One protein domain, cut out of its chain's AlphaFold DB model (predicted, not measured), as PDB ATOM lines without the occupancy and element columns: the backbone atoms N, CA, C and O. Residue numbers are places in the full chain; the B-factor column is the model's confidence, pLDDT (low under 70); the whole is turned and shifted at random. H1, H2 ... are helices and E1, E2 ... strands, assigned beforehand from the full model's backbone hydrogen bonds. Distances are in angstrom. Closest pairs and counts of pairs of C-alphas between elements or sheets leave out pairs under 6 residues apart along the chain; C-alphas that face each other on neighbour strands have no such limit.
ATOM      1  N   TRP A   3     237.343 287.796 262.911       82.56
ATOM      2  CA  TRP A   3     238.755 288.022 263.228       82.56
ATOM      3  C   TRP A   3     239.484 286.721 263.611       82.56
ATOM      4  O   TRP A   3     240.608 286.506 263.173       82.56
ATOM      5  N   GLU A   4     238.838 285.829 264.371       81.06
ATOM      6  CA  GLU A   4     239.446 284.576 264.850       81.06
ATOM      7  C   GLU A   4     239.950 283.709 263.684       81.06
ATOM      8  O   GLU A   4     241.048 283.169 263.752       81.06
ATOM      9  N   GLU A   5     239.189 283.643 262.589       82.44
ATOM     10  CA  GLU A   5     239.531 282.856 261.397       82.44
ATOM     11  C   GLU A   5     240.673 283.477 260.580       82.44
ATOM     12  O   GLU A   5     241.462 282.751 259.980       82.44
ATOM     13  N   VAL A   6     240.792 284.811 260.582       89.31
ATOM     14  CA  VAL A   6     241.857 285.538 259.871       89.31
ATOM     15  C   VAL A   6     243.186 285.451 260.620       89.31
ATOM     16  O   VAL A   6     244.229 285.256 260.004       89.31
ATOM     17  N   PHE A   7     243.161 285.604 261.946       90.62
ATOM     18  CA  PHE A   7     244.378 285.636 262.763       90.62
ATOM     19  C   PHE A   7     244.850 284.250 263.205       90.62
ATOM     20  O   PHE A   7     246.042 284.062 263.445       90.62
ATOM     21  N   PHE A   8     243.943 283.277 263.294       89.38
ATOM     22  CA  PHE A   8     244.260 281.900 263.670       89.38
ATOM     23  C   PHE A   8     243.687 280.913 262.651       89.38
ATOM     24  O   PHE A   8     242.847 280.075 263.009       89.38
ATOM     25  N   PRO A   9     244.125 280.977 261.378       84.88
ATOM     26  CA  PRO A   9     243.711 279.988 260.397       84.88
ATOM     27  C   PRO A   9     244.102 278.596 260.916       84.88
ATOM     28  O   PRO A   9     245.250 278.360 261.289       84.88
ATOM     29  N   HIS A  10     243.122 277.688 260.984       86.44
ATOM     30  CA  HIS A  10     243.245 276.325 261.535       86.44
ATOM     31  C   HIS A  10     243.399 276.209 263.065       86.44
ATOM     32  O   HIS A  10     243.709 275.130 263.573       86.44
ATOM     33  N   GLY A  11     243.150 277.281 263.822       86.62
ATOM     34  CA  GLY A  11     243.184 277.239 265.283       86.62
ATOM     35  C   GLY A  11     242.108 276.324 265.882       86.62
ATOM     36  O   GLY A  11     240.934 276.389 265.513       86.62
ATOM     37  N   ILE A  12     242.484 275.497 266.864       85.94
ATOM     38  CA  ILE A  12     241.509 274.758 267.676       85.94
ATOM     39  C   ILE A  12     240.940 275.710 268.720       85.94
ATOM     40  O   ILE A  12     241.645 276.185 269.613       85.94
ATOM     41  N   ARG A  13     239.634 275.953 268.645       86.19
ATOM     42  CA  ARG A  13     238.953 276.787 269.625       86.19
ATOM     43  C   ARG A  13     238.792 276.050 270.951       86.19
ATOM     44  O   ARG A  13     237.985 275.125 271.066       86.19
ATOM     45  N   ALA A  14     239.514 276.517 271.965       88.25
ATOM     46  CA  ALA A  14     239.353 276.089 273.346       88.25
ATOM     47  C   ALA A  14     238.629 277.153 274.182       88.25
ATOM     48  O   ALA A  14     238.685 278.349 273.903       88.25
ATOM     49  N   THR A  15     237.928 276.718 275.223       85.06
ATOM     50  CA  THR A  15     237.211 277.596 276.146       85.06
ATOM     51  C   THR A  15     237.364 277.108 277.574       85.06
ATOM     52  O   THR A  15     237.292 275.918 277.874       85.06
ATOM     53  N   ILE A  16     237.488 278.060 278.485       81.75
ATOM     54  CA  ILE A  16     237.326 277.816 279.913       81.75
ATOM     55  C   ILE A  16     235.820 277.815 280.263       81.75
ATOM     56  O   ILE A  16     235.348 276.999 281.054       81.75
ATOM     57  N   HIS A  17     234.988 278.626 279.608       79.12
ATOM     58  CA  HIS A  17     233.547 278.711 279.883       79.12
ATOM     59  C   HIS A  17     232.748 277.544 279.299       79.12
ATOM     60  O   HIS A  17     233.189 276.876 278.370       79.12
ATOM     61  N   MET A  18     231.563 277.284 279.855       75.50
ATOM     62  CA  MET A  18     230.595 276.376 279.232       75.50
ATOM     63  C   MET A  18     229.969 277.097 278.038       75.50
ATOM     64  O   MET A  18     229.631 278.278 278.138       75.50
ATOM     65  N   LYS A  19     229.886 276.423 276.894       80.31
ATOM     66  CA  LYS A  19     229.393 276.994 275.641       80.31
ATOM     67  C   LYS A  19     228.421 276.011 275.002       80.31
ATOM     68  O   LYS A  19     228.674 274.812 275.020       80.31
ATOM     69  N   ASN A  20     227.360 276.534 274.393       82.31
ATOM     70  CA  ASN A  20     226.384 275.746 273.628       82.31
ATOM     71  C   ASN A  20     226.817 275.561 272.160       82.31
ATOM     72  O   ASN A  20     225.984 275.434 271.272       82.31
ATOM     73  N   ILE A  21     228.123 275.609 271.900       82.94
ATOM     74  CA  ILE A  21     228.737 275.415 270.584       82.94
ATOM     75  C   ILE A  21     229.864 274.383 270.728       82.94
ATOM     76  O   ILE A  21     230.426 274.274 271.822       82.94
ATOM     77  N   PRO A  22     230.213 273.630 269.672       78.94
ATOM     78  CA  PRO A  22     231.280 272.637 269.733       78.94
ATOM     79  C   PRO A  22     232.646 273.324 269.857       78.94
ATOM     80  O   PRO A  22     233.204 273.823 268.884       78.94
ATOM     81  N   VAL A  23     233.173 273.374 271.078       84.88
ATOM     82  CA  VAL A  23     234.494 273.926 271.412       84.88
ATOM     83  C   VAL A  23     235.168 273.055 272.467       84.88
ATOM     84  O   VAL A  23     234.497 272.434 273.293       84.88
ATOM     85  N   LEU A  24     236.501 273.015 272.465       84.00
ATOM     86  CA  LEU A  24     237.258 272.205 273.414       84.00
ATOM     87  C   LEU A  24     237.211 272.836 274.814       84.00
ATOM     88  O   LEU A  24     237.707 273.939 275.028       84.00
ATOM     89  N   GLY A  25     236.625 272.144 275.788       81.00
ATOM     90  CA  GLY A  25     236.637 272.595 277.181       81.00
ATOM     91  C   GLY A  25     238.005 272.373 277.830       81.00
ATOM     92  O   GLY A  25     238.441 271.231 277.952       81.00
ATOM     93  N   LEU A  26     238.662 273.438 278.293       82.62
ATOM     94  CA  LEU A  26     239.955 273.349 278.975       82.62
ATOM     95  C   LEU A  26     239.766 273.227 280.491       82.62
ATOM     96  O   LEU A  26     239.054 274.031 281.095       82.62
ATOM     97  N   ARG A  27     240.433 272.249 281.116       79.56
ATOM     98  CA  ARG A  27     240.582 272.174 282.578       79.56
ATOM     99  C   ARG A  27     241.931 272.741 282.983       79.56
ATOM    100  O   ARG A  27     242.952 272.122 282.726       79.56
ATOM    101  N   VAL A  28     241.913 273.919 283.599       83.31
ATOM    102  CA  VAL A  28     243.135 274.652 283.969       83.31
ATOM    103  C   VAL A  28     243.714 274.239 285.330       83.31
ATOM    104  O   VAL A  28     244.887 274.473 285.578       83.31
ATOM    105  N   TYR A  29     242.919 273.609 286.198       85.62
ATOM    106  CA  TYR A  29     243.339 273.015 287.478       85.62
ATOM    107  C   TYR A  29     242.303 271.962 287.926       85.62
ATOM    108  O   TYR A  29     241.213 271.906 287.340       85.62
ATOM    109  N   PRO A  30     242.594 271.102 288.923       83.69
ATOM    110  CA  PRO A  30     241.761 269.930 289.226       83.69
ATOM    111  C   PRO A  30     240.307 270.251 289.608       83.69
ATOM    112  O   PRO A  30     239.389 269.511 289.259       83.69
ATOM    113  N   GLU A  31     240.074 271.371 290.287       84.88
ATOM    114  CA  GLU A  31     238.746 271.832 290.714       84.88
ATOM    115  C   GLU A  31     237.974 272.597 289.644       84.88
ATOM    116  O   GLU A  31     236.789 272.920 289.831       84.88
ATOM    117  N   TYR A  32     238.630 272.877 288.521       79.81
ATOM    118  CA  TYR A  32     238.029 273.574 287.409       79.81
ATOM    119  C   TYR A  32     236.833 272.781 286.869       79.81
ATOM    120  O   TYR A  32     236.947 271.587 286.599       79.81
ATOM    121  N   LYS A  33     235.676 273.443 286.724       73.38
ATOM    122  CA  LYS A  33     234.347 272.862 286.403       73.38
ATOM    123  C   LYS A  33     233.700 271.982 287.470       73.38
ATOM    124  O   LYS A  33     232.495 271.780 287.386       73.38
ATOM    125  N   LEU A  34     234.446 271.461 288.444       76.44
ATOM    126  CA  LEU A  34     233.844 270.665 289.518       76.44
ATOM    127  C   LEU A  34     233.133 271.548 290.539       76.44
ATOM    128  O   LEU A  34     232.047 271.213 290.996       76.44
ATOM    129  N   ARG A  35     233.782 272.643 290.942       75.25
ATOM    130  CA  ARG A  35     233.308 273.469 292.064       75.25
ATOM    131  C   ARG A  35     233.861 274.880 292.104       75.25
ATOM    132  O   ARG A  35     233.383 275.679 292.899       75.25
ATOM    133  N   SER A  36     234.871 275.187 291.297       75.94
ATOM    134  CA  SER A  36     235.428 276.524 291.341       75.94
ATOM    135  C   SER A  36     234.509 277.531 290.662       75.94
ATOM    136  O   SER A  36     234.144 277.369 289.495       75.94
ATOM    137  N   THR A  37     234.140 278.562 291.412       80.00
ATOM    138  CA  THR A  37     233.353 279.706 290.945       80.00
ATOM    139  C   THR A  37     234.235 280.779 290.314       80.00
ATOM    140  O   THR A  37     233.742 281.595 289.539       80.00
ATOM    141  N   LEU A  38     235.541 280.751 290.603       87.81
ATOM    142  CA  LEU A  38     236.518 281.734 290.158       87.81
ATOM    143  C   LEU A  38     237.590 281.104 289.263       87.81
ATOM    144  O   LEU A  38     238.068 279.988 289.462       87.81
ATOM    145  N   LEU A  39     237.967 281.853 288.236       87.81
ATOM    146  CA  LEU A  39     239.086 281.557 287.338       87.81
ATOM    147  C   LEU A  39     240.387 282.195 287.836       87.81
ATOM    148  O   LEU A  39     240.289 283.181 288.560       87.81
ATOM    149  N   PRO A  40     241.571 281.720 287.396       89.50
ATOM    150  CA  PRO A  40     242.865 282.189 287.903       89.50
ATOM    151  C   PRO A  40     243.062 283.708 287.867       89.50
ATOM    152  O   PRO A  40     243.729 284.252 288.725       89.50
ATOM    153  N   TYR A  41     242.439 284.415 286.924       90.44
ATOM    154  CA  TYR A  41     242.538 285.876 286.838       90.44
ATOM    155  C   TYR A  41     241.688 286.642 287.873       90.44
ATOM    156  O   TYR A  41     241.755 287.865 287.915       90.44
ATOM    157  N   HIS A  42     240.866 285.968 288.682       91.88
ATOM    158  CA  HIS A  42     240.062 286.614 289.729       91.88
ATOM    159  C   HIS A  42     240.760 286.652 291.096       91.88
ATOM    160  O   HIS A  42     240.224 287.250 292.027       91.88
ATOM    161  N   GLY A  43     241.896 285.977 291.257       94.25
ATOM    162  CA  GLY A  43     242.528 285.831 292.560       94.25
ATOM    163  C   GLY A  43     243.770 284.958 292.506       94.25
ATOM    164  O   GLY A  43     244.433 284.875 291.479       94.25
ATOM    165  N   ILE A  44     244.064 284.289 293.613       95.62
ATOM    166  CA  ILE A  44     245.243 283.442 293.763       95.62
ATOM    167  C   ILE A  44     244.845 282.027 294.178       95.62
ATOM    168  O   ILE A  44     243.764 281.801 294.728       95.62
ATOM    169  N   ALA A  45     245.705 281.061 293.864       95.44
ATOM    170  CA  ALA A  45     245.500 279.681 294.262       95.44
ATOM    171  C   ALA A  45     245.582 279.534 295.788       95.44
ATOM    172  O   ALA A  45     246.524 280.011 296.425       95.44
ATOM    173  N   VAL A  46     244.605 278.831 296.351       94.94
ATOM    174  CA  VAL A  46     244.592 278.381 297.742       94.94
ATOM    175  C   VAL A  46     244.491 276.861 297.737       94.94
ATOM    176  O   VAL A  46     243.590 276.292 297.119       94.94
ATOM    177  N   ILE A  47     245.446 276.200 298.382       95.19
ATOM    178  CA  ILE A  47     245.516 274.745 298.486       95.19
ATOM    179  C   ILE A  47     245.087 274.344 299.888       95.19
ATOM    180  O   ILE A  47     245.654 274.807 300.868       95.19
ATOM    181  N   GLU A  48     244.117 273.448 299.991       93.75
ATOM    182  CA  GLU A  48     243.669 272.904 301.274       93.75
ATOM    183  C   GLU A  48     243.589 271.379 301.206       93.75
ATOM    184  O   GLU A  48     243.216 270.800 300.176       93.75
ATOM    185  N   TYR A  49     243.926 270.702 302.301       92.69
ATOM    186  CA  TYR A  49     243.733 269.260 302.391       92.69
ATOM    187  C   TYR A  49     242.330 268.944 302.907       92.69
ATOM    188  O   TYR A  49     241.994 269.214 304.054       92.69
ATOM    189  N   VAL A  50     241.498 268.311 302.079       90.50
ATOM    190  CA  VAL A  50     240.134 267.966 302.484       90.50
ATOM    191  C   VAL A  50     240.097 266.540 303.022       90.50
ATOM    192  O   VAL A  50     240.000 265.579 302.250       90.50
ATOM    193  N   SER A  51     240.097 266.407 304.350       91.25
ATOM    194  CA  SER A  51     240.113 265.126 305.075       91.25
ATOM    195  C   SER A  51     239.067 264.124 304.567       91.25
ATOM    196  O   SER A  51     239.410 262.994 304.218       91.25
ATOM    197  N   ARG A  52     237.810 264.559 304.396       89.88
ATOM    198  CA  ARG A  52     236.701 263.729 303.882       89.88
ATOM    199  C   ARG A  52     236.974 263.122 302.501       89.88
ATOM    200  O   ARG A  52     236.489 262.036 302.207       89.88
ATOM    201  N   MET A  53     237.705 263.828 301.636       85.75
ATOM    202  CA  MET A  53     238.043 263.354 300.287       85.75
ATOM    203  C   MET A  53     239.455 262.756 300.200       85.75
ATOM    204  O   MET A  53     239.833 262.309 299.119       85.75
ATOM    205  N   ARG A  54     240.225 262.773 301.299       91.12
ATOM    206  CA  ARG A  54     241.630 262.338 301.384       91.12
ATOM    207  C   ARG A  54     242.504 262.880 300.247       91.12
ATOM    208  O   ARG A  54     243.305 262.151 299.669       91.12
ATOM    209  N   ARG A  55     242.311 264.151 299.884       91.12
ATOM    210  CA  ARG A  55     243.067 264.805 298.808       91.12
ATOM    211  C   ARG A  55     243.192 266.303 299.023       91.12
ATOM    212  O   ARG A  55     242.308 266.920 299.620       91.12
ATOM    213  N   HIS A  56     244.240 266.871 298.437       91.56
ATOM    214  CA  HIS A  56     244.351 268.311 298.265       91.56
ATOM    215  C   HIS A  56     243.332 268.816 297.245       91.56
ATOM    216  O   HIS A  56     242.967 268.120 296.290       91.56
ATOM    217  N   ARG A  57     242.866 270.033 297.488       91.25
ATOM    218  CA  ARG A  57     241.946 270.787 296.652       91.25
ATOM    219  C   ARG A  57     242.572 272.147 296.371       91.25
ATOM    220  O   ARG A  57     243.091 272.758 297.295       91.25
ATOM    221  N   VAL A  58     242.479 272.613 295.129       92.94
ATOM    222  CA  VAL A  58     242.855 273.973 294.737       92.94
ATOM    223  C   VAL A  58     241.600 274.811 294.520       92.94
ATOM    224  O   VAL A  58     240.745 274.472 293.704       92.94
ATOM    225  N   THR A  59     241.476 275.925 295.224       92.44
ATOM    226  CA  THR A  59     240.484 276.970 294.942       92.44
ATOM    227  C   THR A  59     241.188 278.210 294.412       92.44
ATOM    228  O   THR A  59     242.385 278.395 294.613       92.44
ATOM    229  N   ILE A  60     240.451 279.048 293.682       93.81
ATOM    230  CA  ILE A  60     240.898 280.408 293.385       93.81
ATOM    231  C   ILE A  60     240.096 281.342 294.275       93.81
ATOM    232  O   ILE A  60     238.866 281.285 294.253       93.81
ATOM    233  N   GLU A  61     240.782 282.183 295.039       94.12
ATOM    234  CA  GLU A  61     240.163 283.117 295.978       94.12
ATOM    235  C   GLU A  61     240.763 284.518 295.800       94.12
ATOM    236  O   GLU A  61     241.964 284.633 295.542       94.12
ATOM    237  N   PRO A  62     239.970 285.601 295.910       95.06
ATOM    238  CA  PRO A  62     240.520 286.950 295.913       95.06
ATOM    239  C   PRO A  62     241.475 287.096 297.098       95.06
ATOM    240  O   PRO A  62     241.088 286.817 298.229       95.06
ATOM    241  N   GLU A  63     242.706 287.548 296.853       93.62
ATOM    242  CA  GLU A  63     243.767 287.532 297.872       93.62
ATOM    243  C   GLU A  63     243.396 288.333 299.132       93.62
ATOM    244  O   GLU A  63     243.695 287.914 300.245       93.62
ATOM    245  N   LEU A  64     242.628 289.418 298.975       92.88
ATOM    246  CA  LEU A  64     242.097 290.238 300.075       92.88
ATOM    247  C   LEU A  64     241.143 289.488 301.023       92.88
ATOM    248  O   LEU A  64     240.880 289.967 302.123       92.88
ATOM    249  N   LEU A  65     240.583 288.356 300.590       93.38
ATOM    250  CA  LEU A  65     239.648 287.544 301.374       93.38
ATOM    251  C   LEU A  65     240.333 286.351 302.052       93.38
ATOM    252  O   LEU A  65     239.692 285.634 302.821       93.38
ATOM    253  N   ILE A  66     241.626 286.138 301.793       92.81
ATOM    254  CA  ILE A  66     242.386 285.045 302.391       92.81
ATOM    255  C   ILE A  66     242.701 285.410 303.842       92.81
ATOM    256  O   ILE A  66     243.482 286.313 304.131       92.81
ATOM    257  N   THR A  67     242.062 284.698 304.767       90.06
ATOM    258  CA  THR A  67     242.163 284.908 306.214       90.06
ATOM    259  C   THR A  67     242.208 283.557 306.944       90.06
ATOM    260  O   THR A  67     241.880 282.523 306.355       90.06
ATOM    261  N   GLY A  68     242.607 283.552 308.222       89.69
ATOM    262  CA  GLY A  68     242.663 282.349 309.066       89.69
ATOM    263  C   GLY A  68     244.049 281.704 309.154       89.69
ATOM    264  O   GLY A  68     245.061 282.390 309.016       89.69
ATOM    265  N   ASP A  69     244.080 280.396 309.421       94.31
ATOM    266  CA  ASP A  69     245.314 279.605 309.519       94.31
ATOM    267  C   ASP A  69     245.826 279.239 308.119       94.31
ATOM    268  O   ASP A  69     245.420 278.246 307.501       94.31
ATOM    269  N   VAL A  70     246.651 280.132 307.571       96.56
ATOM    270  CA  VAL A  70     247.174 280.039 306.209       96.56
ATOM    271  C   VAL A  70     248.676 280.296 306.168       96.56
ATOM    272  O   VAL A  70     249.186 281.237 306.777       96.56
ATOM    273  N   THR A  71     249.384 279.505 305.369       97.25
ATOM    274  CA  THR A  71     250.784 279.742 305.018       97.25
ATOM    275  C   THR A  71     250.849 280.408 303.650       97.25
ATOM    276  O   THR A  71     250.388 279.853 302.652       97.25
ATOM    277  N   ARG A  72     251.454 281.598 303.580       97.06
ATOM    278  CA  ARG A  72     251.753 282.274 302.313       97.06
ATOM    279  C   ARG A  72     253.027 281.693 301.706       97.06
ATOM    280  O   ARG A  72     254.087 281.783 302.321       97.06
ATOM    281  N   ILE A  73     252.935 281.154 300.494       97.88
ATOM    282  CA  ILE A  73     254.087 280.650 299.749       97.88
ATOM    283  C   ILE A  73     254.545 281.724 298.766       97.88
ATOM    284  O   ILE A  73     253.768 282.194 297.931       97.88
ATOM    285  N   ILE A  74     255.808 282.123 298.887       98.06
ATOM    286  CA  ILE A  74     256.432 283.163 298.067       98.06
ATOM    287  C   ILE A  74     257.555 282.580 297.212       98.06
ATOM    288  O   ILE A  74     258.194 281.598 297.592       98.06
ATOM    289  N   ASP A  75     257.790 283.189 296.056       97.62
ATOM    290  CA  ASP A  75     258.933 282.872 295.207       97.62
ATOM    291  C   ASP A  75     260.218 283.588 295.692       97.62
ATOM    292  O   ASP A  75     260.170 284.408 296.618       97.62
ATOM    293  N   PRO A  76     261.390 283.318 295.079       98.25
ATOM    294  CA  PRO A  76     262.642 283.997 295.432       98.25
ATOM    295  C   PRO A  76     262.646 285.521 295.221       98.25
ATOM    296  O   PRO A  76     263.542 286.193 295.727       98.25
ATOM    297  N   PHE A  77     261.680 286.072 294.482       97.75
ATOM    298  CA  PHE A  77     261.521 287.509 294.249       97.75
ATOM    299  C   PHE A  77     260.534 288.158 295.234       97.75
ATOM    300  O   PHE A  77     260.298 289.364 295.164       97.75
ATOM    301  N   GLY A  78     259.970 287.383 296.165       96.19
ATOM    302  CA  GLY A  78     259.005 287.853 297.157       96.19
ATOM    303  C   GLY A  78     257.569 287.963 296.635       96.19
ATOM    304  O   GLY A  78     256.718 288.546 297.311       96.19
ATOM    305  N   VAL A  79     257.277 287.412 295.455       96.69
ATOM    306  CA  VAL A  79     255.930 287.396 294.873       96.69
ATOM    307  C   VAL A  79     255.142 286.228 295.453       96.69
ATOM    308  O   VAL A  79     255.662 285.119 295.580       96.69
ATOM    309  N   THR A  80     253.874 286.456 295.813       96.69
ATOM    310  CA  THR A  80     253.006 285.360 296.259       96.69
ATOM    311  C   THR A  80     252.750 284.392 295.110       96.69
ATOM    312  O   THR A  80     252.254 284.799 294.062       96.69
ATOM    313  N   VAL A  81     253.023 283.107 295.327       96.31
ATOM    314  CA  VAL A  81     252.724 282.048 294.354       96.31
ATOM    315  C   VAL A  81     251.359 281.429 294.652       96.31
ATOM    316  O   VAL A  81     250.528 281.296 293.756       96.31
ATOM    317  N   PHE A  82     251.117 281.058 295.913       96.94
ATOM    318  CA  PHE A  82     249.850 280.507 296.402       96.94
ATOM    319  C   PHE A  82     249.787 280.554 297.934       96.94
ATOM    320  O   PHE A  82     250.764 280.898 298.601       96.94
ATOM    321  N   TYR A  83     248.637 280.181 298.490       97.44
ATOM    322  CA  TYR A  83     248.455 279.975 299.926       97.44
ATOM    323  C   TYR A  83     248.146 278.509 300.225       97.44
ATOM    324  O   TYR A  83     247.401 277.870 299.485       97.44
ATOM    325  N   GLU A  84     248.669 277.986 301.328       97.12
ATOM    326  CA  GLU A  84     248.222 276.721 301.915       97.12
ATOM    327  C   GLU A  84     247.311 277.015 303.099       97.12
ATOM    328  O   GLU A  84     247.684 277.773 303.989       97.12
ATOM    329  N   ARG A  85     246.114 276.433 303.109       95.31
ATOM    330  CA  ARG A  85     245.155 276.554 304.205       95.31
ATOM    331  C   ARG A  85     245.149 275.276 305.027       95.31
ATOM    332  O   ARG A  85     244.935 274.188 304.482       95.31
ATOM    333  N   HIS A  86     245.315 275.439 306.335       92.25
ATOM    334  CA  HIS A  86     245.252 274.355 307.308       92.25
ATOM    335  C   HIS A  86     243.831 274.290 307.883       92.25
ATOM    336  O   HIS A  86     243.264 275.306 308.282       92.25
TER     337      HIS A  86
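AT A GLANCE: This is residues 3 to 86 of the 87 residues of an uncharacterized protein of Sulfobacillus acidophilus (strain ATCC 700253 / DSM 10332 / NAL) (UniProt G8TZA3). With little regular structure, this is a strongly twisted four-stranded sheet at one end and a long looping link, residues 8 to 43, running out to short helix H1 at the other. The 84 printed residues, 30 in named elements, run H1 E1 E2 E3 E4, mostly strand; the mixed sheet's order is E2 E1 E4 E3. The whole is loose, radius of gyration of the C-alphas 16.6 A, spanning 49 by 35 by 20 A.

IN THESE COORDINATES: E1, residues 44 to 50, measures 18.5 A from first to last C-alpha; E2, 55 to 61, 18.8 A; E3, 70 to 74, 12.7 A; E4, 80 to 85, 14.2 A, ending at C-alpha 85 (245.155, 276.554, 304.205). H1, 3 to 7, 6.1 A, begins at C-alpha 3 (238.755, 288.022, 263.228).

HOW THE PARTS SIT: E1 and E4 are parallel at 24 degrees, N 47 to O 83 2.8 A. Hairpins E1 and E2, 150 degrees, and E3 and E4, 158 degrees, are antiparallel, N 46 to O 59 and N 73 to O 82 both 2.9 A. These pairs, and H1's O i to N i+4 pair, are within hydrogen-bond range. H1 is not on the sheet.

THE WHOLE: The farthest C-alphas, Val 6 and Asp 69, are 50.1 A apart. H1 to E1 is a long link. The printed part has no cut; no printed residue is under 70 in pLDDT.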